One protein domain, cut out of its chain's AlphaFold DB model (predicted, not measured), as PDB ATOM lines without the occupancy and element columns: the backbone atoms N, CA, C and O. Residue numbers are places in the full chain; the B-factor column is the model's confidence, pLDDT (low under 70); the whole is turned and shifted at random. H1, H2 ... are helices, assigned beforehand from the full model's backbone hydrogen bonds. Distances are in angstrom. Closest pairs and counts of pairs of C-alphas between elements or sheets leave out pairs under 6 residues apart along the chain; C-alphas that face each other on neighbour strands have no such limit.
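Overview. This is residues 51 to 145 of the 146 residues of an uncharacterized protein of Fusobacterium ulcerans 12-1B (UniProt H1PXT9). The model is a long helical hairpin with unequal overlap: H1, kinked near residue 72, leads into a long loop, and H2 folds back beside it. H2 runs well past the beginning of H1, and residues 123 to 145, of which 123 to 144 belong to H2, stick out free and make much of the length. The printed part has 95 residues with two named helices, H1 then H2, and no named strand; the class is all helix. It is extended, with a radius of gyration of the C-alphas of 24.8 A, and spans 90 by 26 by 14 A, only just a rod.

Arrangement. H1, residues 54 to 88, has a kink of 34 degrees near residue 72. H2, residues 100 to 144, touches H1 with residues 100 to 115 alone. The closest C-alphas of the two helices are those of Met 72 and Ser 101, 5.6 A apart. The two form a helical hairpin, at a shallow tilt of 17 degrees, opposite ways. Every O i to N i+4 pair is within hydrogen-bond range in H2, and 30 of 31 in H1.

Along the chain. H1 begins at Ile 54, C-alpha (-19.154, -8.258, 46.911), and measures 49.4 A to the C-alpha of Ile 88. H2 begins at Leu 100, C-alpha (0.626, -21.353, 32.725), and measures 65.1 A to Thr 144, C-alpha (-36.797, 8.983, 76.550).

Size, cuts and confidence. The two C-alphas farthest apart are those of Leu 89 and Gly 145, 89.5 A. Without the stretch that stands free, the body spans 54 by 20 by 15 A. The link from H1 to H2, 11 residues, is long. The printed part has no cut. The mean pLDDT of the printed part is 89.4; residues 51 to 52 and residue 145 are under 70.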
ATOM      1  N   LYS A  51     -23.048  -4.863  39.014       55.00
ATOM      2  CA  LYS A  51     -23.575  -3.984  40.070       55.00
ATOM      3  C   LYS A  51     -22.763  -4.202  41.348       55.00
ATOM      4  O   LYS A  51     -22.737  -5.312  41.834       55.00
ATOM      5  N   ASN A  52     -22.100  -3.158  41.838       60.31
ATOM      6  CA  ASN A  52     -20.875  -3.194  42.648       60.31
ATOM      7  C   ASN A  52     -20.981  -3.834  44.065       60.31
ATOM      8  O   ASN A  52     -20.522  -3.239  45.039       60.31
ATOM      9  N   THR A  53     -21.596  -5.010  44.219       74.50
ATOM     10  CA  THR A  53     -21.660  -5.763  45.477       74.50
ATOM     11  C   THR A  53     -20.576  -6.833  45.504       74.50
ATOM     12  O   THR A  53     -20.091  -7.301  44.475       74.50
ATOM     13  N   ILE A  54     -20.158  -7.207  46.710       75.69
ATOM     14  CA  ILE A  54     -19.154  -8.258  46.911       75.69
ATOM     15  C   ILE A  54     -19.651  -9.581  46.306       75.69
ATOM     16  O   ILE A  54     -18.902 -10.257  45.617       75.69
ATOM     17  N   GLU A  55     -20.936  -9.893  46.479       79.00
ATOM     18  CA  GLU A  55     -21.571 -11.124  45.994       79.00
ATOM     19  C   GLU A  55     -21.492 -11.282  44.471       79.00
ATOM     20  O   GLU A  55     -21.131 -12.352  43.984       79.00
ATOM     21  N   THR A  56     -21.780 -10.228  43.699       81.56
ATOM     22  CA  THR A  56     -21.745 -10.318  42.230       81.56
ATOM     23  C   THR A  56     -20.320 -10.423  41.699       81.56
ATOM     24  O   THR A  56     -20.090 -11.146  40.730       81.56
ATOM     25  N   ARG A  57     -19.350  -9.752  42.341       79.75
ATOM     26  CA  ARG A  57     -17.927  -9.891  41.993       79.75
ATOM     27  C   ARG A  57     -17.419 -11.297  42.293       79.75
ATOM     28  O   ARG A  57     -16.751 -11.879  41.444       79.75
ATOM     29  N   THR A  58     -17.769 -11.853  43.453       84.06
ATOM     30  CA  THR A  58     -17.400 -13.226  43.821       84.06
ATOM     31  C   THR A  58     -17.983 -14.232  42.832       84.06
ATOM     32  O   THR A  58     -17.229 -15.024  42.277       84.06
ATOM     33  N   ALA A  59     -19.282 -14.145  42.527       85.75
ATOM     34  CA  ALA A  59     -19.938 -15.051  41.582       85.75
ATOM     35  C   ALA A  59     -19.351 -14.955  40.162       85.75
ATOM     36  O   ALA A  59     -19.149 -15.970  39.495       85.75
ATOM     37  N   SER A  60     -19.035 -13.742  39.692       84.50
ATOM     38  CA  SER A  60     -18.395 -13.576  38.384       84.50
ATOM     39  C   SER A  60     -16.961 -14.105  38.366       84.50
ATOM     40  O   SER A  60     -16.541 -14.663  37.353       84.50
ATOM     41  N   GLY A  61     -16.215 -13.936  39.462       86.94
ATOM     42  CA  GLY A  61     -14.887 -14.520  39.624       86.94
ATOM     43  C   GLY A  61     -14.936 -16.047  39.585       86.94
ATOM     44  O   GLY A  61     -14.190 -16.657  38.825       86.94
ATOM     45  N   GLU A  62     -15.868 -16.664  40.314       90.25
ATOM     46  CA  GLU A  62     -16.080 -18.119  40.302       90.25
ATOM     47  C   GLU A  62     -16.385 -18.641  38.892       90.25
ATOM     48  O   GLU A  62     -15.743 -19.583  38.430       90.25
ATOM     49  N   ALA A  63     -17.297 -17.990  38.163       89.50
ATOM     50  CA  ALA A  63     -17.620 -18.372  36.788       89.50
ATOM     51  C   ALA A  63     -16.406 -18.271  35.841       89.50
ATOM     52  O   ALA A  63     -16.212 -19.127  34.969       89.50
ATOM     53  N   ALA A  64     -15.569 -17.245  36.019       88.50
ATOM     54  CA  ALA A  64     -14.340 -17.083  35.250       88.50
ATOM     55  C   ALA A  64     -13.308 -18.179  35.577       88.50
ATOM     56  O   ALA A  64     -12.701 -18.723  34.652       88.50
ATOM     57  N   PHE A  65     -13.143 -18.554  36.853       92.12
ATOM     58  CA  PHE A  65     -12.235 -19.634  37.255       92.12
ATOM     59  C   PHE A  65     -12.704 -21.010  36.781       92.12
ATOM     60  O   PHE A  65     -11.873 -21.778  36.303       92.12
ATOM     61  N   GLU A  66     -14.000 -21.327  36.820       91.31
ATOM     62  CA  GLU A  66     -14.490 -22.604  36.276       91.31
ATOM     63  C   GLU A  66     -14.262 -22.695  34.761       91.31
ATOM     64  O   GLU A  66     -13.709 -23.679  34.269       91.31
ATOM     65  N   THR A  67     -14.543 -21.613  34.026       89.44
ATOM     66  CA  THR A  67     -14.220 -21.534  32.589       89.44
ATOM     67  C   THR A  67     -12.712 -21.685  32.342       89.44
ATOM     68  O   THR A  67     -12.276 -22.351  31.400       89.44
ATOM     69  N   GLY A  68     -11.885 -21.054  33.181       89.94
ATOM     70  CA  GLY A  68     -10.428 -21.148  33.106       89.94
ATOM     71  C   GLY A  68      -9.912 -22.561  33.379       89.94
ATOM     72  O   GLY A  68      -9.020 -23.027  32.676       89.94
ATOM     73  N   LYS A  69     -10.510 -23.272  34.336       91.69
ATOM     74  CA  LYS A  69     -10.135 -24.633  34.734       91.69
ATOM     75  C   LYS A  69     -10.345 -25.639  33.607       91.69
ATOM     76  O   LYS A  69      -9.470 -26.469  33.366       91.69
ATOM     77  N   GLU A  70     -11.457 -25.532  32.880       89.44
ATOM     78  CA  GLU A  70     -11.693 -26.342  31.681       89.44
ATOM     79  C   GLU A  70     -10.583 -26.119  30.650       89.44
ATOM     80  O   GLU A  70      -9.942 -27.075  30.215       89.44
ATOM     81  N   ARG A  71     -10.269 -24.859  30.330       90.31
ATOM     82  CA  ARG A  71      -9.200 -24.509  29.376       90.31
ATOM     83  C   ARG A  71      -7.823 -24.985  29.839       90.31
ATOM     84  O   ARG A  71      -7.050 -25.493  29.031       90.31
ATOM     85  N   MET A  72      -7.521 -24.858  31.129       92.94
ATOM     86  CA  MET A  72      -6.242 -25.299  31.687       92.94
ATOM     87  C   MET A  72      -6.091 -26.814  31.710       92.94
ATOM     88  O   MET A  72      -4.964 -27.289  31.649       92.94
ATOM     89  N   SER A  73      -7.181 -27.586  31.744       90.06
ATOM     90  CA  SER A  73      -7.085 -29.045  31.634       90.06
ATOM     91  C   SER A  73      -6.505 -29.484  30.284       90.06
ATOM     92  O   SER A  73      -5.644 -30.363  30.253       90.06
ATOM     93  N   PHE A  74      -6.895 -28.816  29.193       91.00
ATOM     94  CA  PHE A  74      -6.317 -29.032  27.865       91.00
ATOM     95  C   PHE A  74      -4.870 -28.558  27.806       91.00
ATOM     96  O   PHE A  74      -3.992 -29.324  27.418       91.00
ATOM     97  N   LEU A  75      -4.609 -27.336  28.277       94.19
ATOM     98  CA  LEU A  75      -3.260 -26.776  28.250       94.19
ATOM     99  C   LEU A  75      -2.270 -27.627  29.058       94.19
ATOM    100  O   LEU A  75      -1.146 -27.821  28.627       94.19
ATOM    101  N   LYS A  76      -2.690 -28.207  30.188       95.44
ATOM    102  CA  LYS A  76      -1.845 -29.090  31.008       95.44
ATOM    103  C   LYS A  76      -1.465 -30.386  30.281       95.44
ATOM    104  O   LYS A  76      -0.393 -30.930  30.541       95.44
ATOM    105  N   MET A  77      -2.320 -30.885  29.383       93.19
ATOM    106  CA  MET A  77      -1.976 -32.014  28.511       93.19
ATOM    107  C   MET A  77      -0.950 -31.595  27.457       93.19
ATOM    108  O   MET A  77       0.068 -32.266  27.325       93.19
ATOM    109  N   GLU A  78      -1.153 -30.456  26.790       93.88
ATOM    110  CA  GLU A  78      -0.194 -29.920  25.812       93.88
ATOM    111  C   GLU A  78       1.174 -29.621  26.450       93.88
ATOM    112  O   GLU A  78       2.216 -29.984  25.913       93.88
ATOM    113  N   GLU A  79       1.188 -29.014  27.639       94.25
ATOM    114  CA  GLU A  79       2.404 -28.742  28.413       94.25
ATOM    115  C   GLU A  79       3.170 -30.035  28.743       94.25
ATOM    116  O   GLU A  79       4.401 -30.054  28.671       94.25
ATOM    117  N   LYS A  80       2.457 -31.129  29.049       94.19
ATOM    118  CA  LYS A  80       3.049 -32.454  29.282       94.19
ATOM    119  C   LYS A  80       3.606 -33.066  27.997       94.19
ATOM    120  O   LYS A  80       4.716 -33.585  28.021       94.19
ATOM    121  N   GLU A  81       2.875 -32.982  26.888       94.44
ATOM    122  CA  GLU A  81       3.347 -33.463  25.582       94.44
ATOM    123  C   GLU A  81       4.623 -32.735  25.143       94.44
ATOM    124  O   GLU A  81       5.566 -33.366  24.671       94.44
ATOM    125  N   ILE A  82       4.700 -31.418  25.363       91.44
ATOM    126  CA  ILE A  82       5.912 -30.632  25.089       91.44
ATOM    127  C   ILE A  82       7.099 -31.164  25.903       91.44
ATOM    128  O   ILE A  82       8.183 -31.329  25.348       91.44
ATOM    129  N   MET A  83       6.906 -31.454  27.194       92.00
ATOM    130  CA  MET A  83       7.968 -32.026  28.030       92.00
ATOM    131  C   MET A  83       8.431 -33.395  27.522       92.00
ATOM    132  O   MET A  83       9.631 -33.651  27.463       92.00
ATOM    133  N   GLU A  84       7.493 -34.262  27.136       93.75
ATOM    134  CA  GLU A  84       7.808 -35.585  26.585       93.75
ATOM    135  C   GLU A  84       8.596 -35.465  25.267       93.75
ATOM    136  O   GLU A  84       9.563 -36.198  25.050       93.75
ATOM    137  N   PHE A  85       8.252 -34.506  24.399       94.75
ATOM    138  CA  PHE A  85       9.016 -34.250  23.175       94.75
ATOM    139  C   PHE A  85      10.421 -33.711  23.442       94.75
ATOM    140  O   PHE A  85      11.366 -34.145  22.784       94.75
ATOM    141  N   GLU A  86      10.580 -32.792  24.393       92.44
ATOM    142  CA  GLU A  86      11.894 -32.280  24.798       92.44
ATOM    143  C   GLU A  86      12.800 -33.411  25.298       92.44
ATOM    144  O   GLU A  86      13.961 -33.494  24.888       92.44
ATOM    145  N   GLU A  87      12.253 -34.328  26.101       92.69
ATOM    146  CA  GLU A  87      12.967 -35.508  26.598       92.69
ATOM    147  C   GLU A  87      13.408 -36.434  25.453       92.69
ATOM    148  O   GLU A  87      14.585 -36.790  25.362       92.69
ATOM    149  N   ILE A  88      12.499 -36.778  24.531       95.44
ATOM    150  CA  ILE A  88      12.799 -37.646  23.376       95.44
ATOM    151  C   ILE A  88      13.874 -37.029  22.472       95.44
ATOM    152  O   ILE A  88      14.712 -37.745  21.918       95.44
ATOM    153  N   LEU A  89      13.858 -35.705  22.310       95.75
ATOM    154  CA  LEU A  89      14.826 -34.971  21.495       95.75
ATOM    155  C   LEU A  89      16.169 -34.743  22.209       95.75
ATOM    156  O   LEU A  89      17.086 -34.193  21.598       95.75
ATOM    157  N   GLY A  90      16.309 -35.170  23.470       93.94
ATOM    158  CA  GLY A  90      17.524 -34.980  24.262       93.94
ATOM    159  C   GLY A  90      17.804 -33.511  24.587       93.94
ATOM    160  O   GLY A  90      18.966 -33.122  24.714       93.94
ATOM    161  N   MET A  91      16.758 -32.685  24.667       93.06
ATOM    162  CA  MET A  91      16.874 -31.282  25.053       93.06
ATOM    163  C   MET A  91      17.054 -31.172  26.569       93.06
ATOM    164  O   MET A  91      16.430 -31.900  27.338       93.06
ATOM    165  N   GLU A  92      17.896 -30.239  27.015       85.81
ATOM    166  CA  GLU A  92      18.024 -29.951  28.445       85.81
ATOM    167  C   GLU A  92      16.719 -29.352  28.979       85.81
ATOM    168  O   GLU A  92      16.202 -28.360  28.454       85.81
ATOM    169  N   ALA A  93      16.191 -29.954  30.046       83.81
ATOM    170  CA  ALA A  93      15.007 -29.448  30.717       83.81
ATOM    171  C   ALA A  93      15.293 -28.062  31.310       83.81
ATOM    172  O   ALA A  93      16.263 -27.857  32.041       83.81
ATOM    173  N   ASN A  94      14.417 -27.098  31.031       86.50
ATOM    174  CA  ASN A  94      14.497 -25.793  31.673       86.50
ATOM    175  C   ASN A  94      13.902 -25.877  33.086       86.50
ATOM    176  O   ASN A  94      12.686 -25.787  33.249       86.50
ATOM    177  N   GLU A  95      14.761 -25.991  34.099       81.12
ATOM    178  CA  GLU A  95      14.362 -26.072  35.514       81.12
ATOM    179  C   GLU A  95      13.602 -24.832  36.017       81.12
ATOM    180  O   GLU A  95      12.826 -24.918  36.964       81.12
ATOM    181  N   ASN A  96      13.774 -23.678  35.362       87.94
ATOM    182  CA  ASN A  96      13.083 -22.433  35.708       87.94
ATOM    183  C   ASN A  96      11.759 -22.251  34.950       87.94
ATOM    184  O   ASN A  96      11.134 -21.188  35.036       87.94
ATOM    185  N   ARG A  97      11.336 -23.241  34.154       89.06
ATOM    186  CA  ARG A  97      10.068 -23.175  33.428       89.06
ATOM    187  C   ARG A  97       8.915 -23.172  34.425       89.06
ATOM    188  O   ARG A  97       8.728 -24.122  35.175       89.06
ATOM    189  N   VAL A  98       8.100 -22.125  34.360       91.69
ATOM    190  CA  VAL A  98       6.821 -22.063  35.069       91.69
ATOM    191  C   VAL A  98       5.709 -22.121  34.040       91.69
ATOM    192  O   VAL A  98       5.584 -21.230  33.195       91.69
ATOM    193  N   PHE A  99       4.911 -23.176  34.124       92.62
ATOM    194  CA  PHE A  99       3.790 -23.404  33.226       92.62
ATOM    195  C   PHE A  99       2.617 -22.478  33.535       92.62
ATOM    196  O   PHE A  99       2.440 -22.009  34.665       92.62
ATOM    197  N   LEU A 100       1.790 -22.207  32.525       93.38
ATOM    198  CA  LEU A 100       0.626 -21.353  32.725       93.38
ATOM    199  C   LEU A 100      -0.414 -22.071  33.590       93.38
ATOM    200  O   LEU A 100      -1.022 -21.432  34.449       93.38
ATOM    201  N   SER A 101      -0.553 -23.392  33.434       92.75
ATOM    202  CA  SER A 101      -1.435 -24.198  34.287       92.75
ATOM    203  C   SER A 101      -1.051 -24.120  35.771       92.75
ATOM    204  O   SER A 101      -1.928 -24.024  36.625       92.75
ATOM    205  N   GLN A 102       0.249 -24.073  36.085       92.62
ATOM    206  CA  GLN A 102       0.742 -23.914  37.456       92.62
ATOM    207  C   GLN A 102       0.372 -22.544  38.030       92.62
ATOM    208  O   GLN A 102      -0.200 -22.467  39.116       92.62
ATOM    209  N   LYS A 103       0.623 -21.465  37.276       94.94
ATOM    210  CA  LYS A 103       0.234 -20.105  37.694       94.94
ATOM    211  C   LYS A 103      -1.272 -19.990  37.907       94.94
ATOM    212  O   LYS A 103      -1.717 -19.332  38.842       94.94
ATOM    213  N   PHE A 104      -2.058 -20.628  37.044       94.75
ATOM    214  CA  PHE A 104      -3.505 -20.664  37.191       94.75
ATOM    215  C   PHE A 104      -3.928 -21.369  38.486       94.75
ATOM    216  O   PHE A 104      -4.741 -20.821  39.230       94.75
ATOM    217  N   ASP A 105      -3.359 -22.544  38.779       93.75
ATOM    218  CA  ASP A 105      -3.651 -23.305  39.999       93.75
ATOM    219  C   ASP A 105      -3.323 -22.483  41.268       93.75
ATOM    220  O   ASP A 105      -4.111 -22.462  42.219       93.75
ATOM    221  N   GLU A 106      -2.199 -21.759  41.271       95.94
ATOM    222  CA  GLU A 106      -1.792 -20.865  42.366       95.94
ATOM    223  C   GLU A 106      -2.785 -19.718  42.580       95.94
ATOM    224  O   GLU A 106      -3.301 -19.538  43.688       95.94
ATOM    225  N   ILE A 107      -3.107 -18.983  41.514       95.19
ATOM    226  CA  ILE A 107      -4.037 -17.849  41.568       95.19
ATOM    227  C   ILE A 107      -5.439 -18.316  41.981       95.19
ATOM    228  O   ILE A 107      -6.110 -17.666  42.783       95.19
ATOM    229  N   HIS A 108      -5.896 -19.464  41.477       94.00
ATOM    230  CA  HIS A 108      -7.198 -20.018  41.838       94.00
ATOM    231  C   HIS A 108      -7.262 -20.416  43.320       94.00
ATOM    232  O   HIS A 108      -8.286 -20.224  43.984       94.00
ATOM    233  N   LYS A 109      -6.166 -20.938  43.877       95.44
ATOM    234  CA  LYS A 109      -6.069 -21.228  45.311       95.44
ATOM    235  C   LYS A 109      -6.147 -19.951  46.150       95.44
ATOM    236  O   LYS A 109      -6.884 -19.931  47.137       95.44
ATOM    237  N   GLU A 110      -5.431 -18.903  45.755       96.06
ATOM    238  CA  GLU A 110      -5.467 -17.598  46.426       96.06
ATOM    239  C   GLU A 110      -6.869 -16.975  46.378       96.06
ATOM    240  O   GLU A 110      -7.391 -16.535  47.403       96.06
ATOM    241  N   PHE A 111      -7.532 -17.022  45.221       93.12
ATOM    242  CA  PHE A 111      -8.910 -16.558  45.075       93.12
ATOM    243  C   PHE A 111      -9.862 -17.255  46.055       93.12
ATOM    244  O   PHE A 111     -10.631 -16.592  46.753       93.12
ATOM    245  N   ASN A 112      -9.788 -18.586  46.151       93.38
ATOM    246  CA  ASN A 112     -10.628 -19.353  47.070       93.38
ATOM    247  C   ASN A 112     -10.349 -19.019  48.541       93.38
ATOM    248  O   ASN A 112     -11.284 -18.940  49.339       93.38
ATOM    249  N   PHE A 113      -9.082 -18.798  48.900       95.69
ATOM    250  CA  PHE A 113      -8.710 -18.353  50.241       95.69
ATOM    251  C   PHE A 113      -9.333 -16.987  50.567       95.69
ATOM    252  O   PHE A 113     -10.066 -16.867  51.550       95.69
ATOM    253  N   ASN A 114      -9.134 -15.999  49.692       92.75
ATOM    254  CA  ASN A 114      -9.651 -14.641  49.869       92.75
ATOM    255  C   ASN A 114     -11.186 -14.615  49.928       92.75
ATOM    256  O   ASN A 114     -11.774 -13.878  50.719       92.75
ATOM    257  N   LYS A 115     -11.855 -15.449  49.123       91.31
ATOM    258  CA  LYS A 115     -13.314 -15.602  49.160       91.31
ATOM    259  C   LYS A 115     -13.806 -16.031  50.545       91.31
ATOM    260  O   LYS A 115     -14.730 -15.420  51.080       91.31
ATOM    261  N   ASN A 116     -13.185 -17.057  51.126       92.38
ATOM    262  CA  ASN A 116     -13.566 -17.561  52.446       92.38
ATOM    263  C   ASN A 116     -13.315 -16.515  53.547       92.38
ATOM    264  O   ASN A 116     -14.112 -16.384  54.476       92.38
ATOM    265  N   GLU A 117     -12.231 -15.743  53.436       93.44
ATOM    266  CA  GLU A 117     -11.933 -14.647  54.364       93.44
ATOM    267  C   GLU A 117     -13.009 -13.550  54.308       93.44
ATOM    268  O   GLU A 117     -13.534 -13.131  55.342       93.44
ATOM    269  N   ILE A 118     -13.415 -13.150  53.101       87.81
ATOM    270  CA  ILE A 118     -14.506 -12.192  52.884       87.81
ATOM    271  C   ILE A 118     -15.821 -12.694  53.499       87.81
ATOM    272  O   ILE A 118     -16.539 -11.916  54.133       87.81
ATOM    273  N   GLU A 119     -16.145 -13.980  53.338       88.69
ATOM    274  CA  GLU A 119     -17.344 -14.578  53.933       88.69
ATOM    275  C   GLU A 119     -17.304 -14.513  55.469       88.69
ATOM    276  O   GLU A 119     -18.274 -14.080  56.099       88.69
ATOM    277  N   SER A 120     -16.160 -14.845  56.073       91.62
ATOM    278  CA  SER A 120     -15.954 -14.740  57.522       91.62
ATOM    279  C   SER A 120     -16.151 -13.304  58.028       91.62
ATOM    280  O   SER A 120     -16.900 -13.076  58.984       91.62
ATOM    281  N   ILE A 121     -15.540 -12.323  57.356       87.81
ATOM    282  CA  ILE A 121     -15.673 -10.897  57.692       87.81
ATOM    283  C   ILE A 121     -17.132 -10.436  57.558       87.81
ATOM    284  O   ILE A 121     -17.636  -9.682  58.393       87.81
ATOM    285  N   SER A 122     -17.847 -10.899  56.531       84.62
ATOM    286  CA  SER A 122     -19.267 -10.582  56.330       84.62
ATOM    287  C   SER A 122     -20.132 -11.062  57.504       84.62
ATOM    288  O   SER A 122     -20.966 -10.311  58.027       84.62
ATOM    289  N   ILE A 123     -19.886 -12.284  57.987       88.81
ATOM    290  CA  ILE A 123     -20.575 -12.853  59.154       88.81
ATOM    291  C   ILE A 123     -20.291 -12.031  60.417       88.81
ATOM    292  O   ILE A 123     -21.211 -11.747  61.192       88.81
ATOM    293  N   GLU A 124     -19.037 -11.640  60.640       89.44
ATOM    294  CA  GLU A 124     -18.648 -10.831  61.797       89.44
ATOM    295  C   GLU A 124     -19.298  -9.441  61.771       89.44
ATOM    296  O   GLU A 124     -19.908  -9.021  62.758       89.44
ATOM    297  N   ASN A 125     -19.282  -8.771  60.617       85.31
ATOM    298  CA  ASN A 125     -19.927  -7.471  60.436       85.31
ATOM    299  C   ASN A 125     -21.432  -7.521  60.718       85.31
ATOM    300  O   ASN A 125     -21.986  -6.602  61.328       85.31
ATOM    301  N   LYS A 126     -22.113  -8.606  60.329       88.75
ATOM    302  CA  LYS A 126     -23.530  -8.802  60.659       88.75
ATOM    303  C   LYS A 126     -23.757  -8.842  62.175       88.75
ATOM    304  O   LYS A 126     -24.640  -8.142  62.668       88.75
ATOM    305  N   LYS A 127     -22.934  -9.594  62.915       92.69
ATOM    306  CA  LYS A 127     -23.009  -9.656  64.388       92.69
ATOM    307  C   LYS A 127     -22.758  -8.287  65.022       92.69
ATOM    308  O   LYS A 127     -23.481  -7.892  65.935       92.69
ATOM    309  N   LEU A 128     -21.771  -7.542  64.523       89.00
ATOM    310  CA  LEU A 128     -21.461  -6.203  65.025       89.00
ATOM    311  C   LEU A 128     -22.633  -5.234  64.824       89.00
ATOM    312  O   LEU A 128     -23.009  -4.516  65.751       89.00
ATOM    313  N   ASN A 129     -23.269  -5.264  63.652       83.19
ATOM    314  CA  ASN A 129     -24.450  -4.448  63.366       83.19
ATOM    315  C   ASN A 129     -25.631  -4.771  64.295       83.19
ATOM    316  O   ASN A 129     -26.339  -3.864  64.738       83.19
ATOM    317  N   GLU A 130     -25.831  -6.043  64.648       91.19
ATOM    318  CA  GLU A 130     -26.839  -6.437  65.638       91.19
ATOM    319  C   GLU A 130     -26.532  -5.863  67.030       91.19
ATOM    320  O   GLU A 130     -27.442  -5.377  67.711       91.19
ATOM    321  N   TYR A 131     -25.264  -5.873  67.457       89.81
ATOM    322  CA  TYR A 131     -24.860  -5.252  68.722       89.81
ATOM    323  C   TYR A 131     -25.055  -3.734  68.714       89.81
ATOM    324  O   TYR A 131     -25.605  -3.196  69.675       89.81
ATOM    325  N   LEU A 132     -24.689  -3.051  67.628       86.44
ATOM    326  CA  LEU A 132     -24.911  -1.610  67.475       86.44
ATOM    327  C   LEU A 132     -26.403  -1.255  67.523       86.44
ATOM    328  O   LEU A 132     -26.790  -0.307  68.200       86.44
ATOM    329  N   SER A 133     -27.260  -2.056  66.887       87.31
ATOM    330  CA  SER A 133     -28.716  -1.875  66.952       87.31
ATOM    331  C   SER A 133     -29.256  -2.013  68.383       87.31
ATOM    332  O   SER A 133     -30.065  -1.200  68.836       87.31
ATOM    333  N   LYS A 134     -28.763  -2.997  69.149       95.50
ATOM    334  CA  LYS A 134     -29.110  -3.151  70.575       95.50
ATOM    335  C   LYS A 134     -28.663  -1.949  71.407       95.50
ATOM    336  O   LYS A 134     -29.450  -1.465  72.216       95.50
ATOM    337  N   LEU A 135     -27.439  -1.462  71.197       90.06
ATOM    338  CA  LEU A 135     -26.916  -0.280  71.891       90.06
ATOM    339  C   LEU A 135     -27.745   0.969  71.580       90.06
ATOM    340  O   LEU A 135     -28.164   1.654  72.508       90.06
ATOM    341  N   ASN A 136     -28.076   1.203  70.308       88.88
ATOM    342  CA  ASN A 136     -28.935   2.316  69.898       88.88
ATOM    343  C   ASN A 136     -30.312   2.258  70.578       88.88
ATOM    344  O   ASN A 136     -30.814   3.275  71.051       88.88
ATOM    345  N   ASN A 137     -30.915   1.069  70.681       93.75
ATOM    346  CA  ASN A 137     -32.192   0.893  71.379       93.75
ATOM    347  C   ASN A 137     -32.087   1.213  72.878       93.75
ATOM    348  O   ASN A 137     -32.995   1.825  73.440       93.75
ATOM    349  N   ILE A 138     -30.994   0.808  73.534       94.44
ATOM    350  CA  ILE A 138     -30.737   1.141  74.943       94.44
ATOM    351  C   ILE A 138     -30.578   2.657  75.106       94.44
ATOM    352  O   ILE A 138     -31.228   3.245  75.969       94.44
ATOM    353  N   GLU A 139     -29.777   3.299  74.254       91.31
ATOM    354  CA  GLU A 139     -29.567   4.749  74.287       91.31
ATOM    355  C   GLU A 139     -30.888   5.516  74.123       91.31
ATOM    356  O   GLU A 139     -31.157   6.459  74.870       91.31
ATOM    357  N   GLN A 140     -31.751   5.089  73.196       92.31
ATOM    358  CA  GLN A 140     -33.058   5.714  72.999       92.31
ATOM    359  C   GLN A 140     -33.977   5.573  74.218       92.31
ATOM    360  O   GLN A 140     -34.668   6.533  74.567       92.31
ATOM    361  N   LYS A 141     -33.978   4.419  74.896       93.19
ATOM    362  CA  LYS A 141     -34.764   4.231  76.129       93.19
ATOM    363  C   LYS A 141     -34.285   5.155  77.244       93.19
ATOM    364  O   LYS A 141     -35.084   5.893  77.811       93.19
ATOM    365  N   ILE A 142     -32.967   5.229  77.449       91.19
ATOM    366  CA  ILE A 142     -32.361   6.142  78.428       91.19
ATOM    367  C   ILE A 142     -32.727   7.601  78.114       91.19
ATOM    368  O   ILE A 142     -33.141   8.337  79.006       91.19
ATOM    369  N   ARG A 143     -32.627   8.024  76.845       85.69
ATOM    370  CA  ARG A 143     -32.969   9.393  76.413       85.69
ATOM    371  C   ARG A 143     -34.445   9.743  76.593       85.69
ATOM    372  O   ARG A 143     -34.756  10.905  76.833       85.69
ATOM    373  N   THR A 144     -35.343   8.772  76.439       91.44
ATOM    374  CA  THR A 144     -36.797   8.983  76.550       91.44
ATOM    375  C   THR A 144     -37.330   8.847  77.977       91.44
ATOM    376  O   THR A 144     -38.496   9.149  78.206       91.44
ATOM    377  N   GLY A 145     -36.480   8.472  78.941       68.62
ATOM    378  CA  GLY A 145     -36.826   8.422  80.363       68.62
ATOM    379  C   GLY A 145     -37.761   7.273  80.762       68.62
ATOM    380  O   GLY A 145     -38.376   7.364  81.823       68.62
TER     381      GLY A 145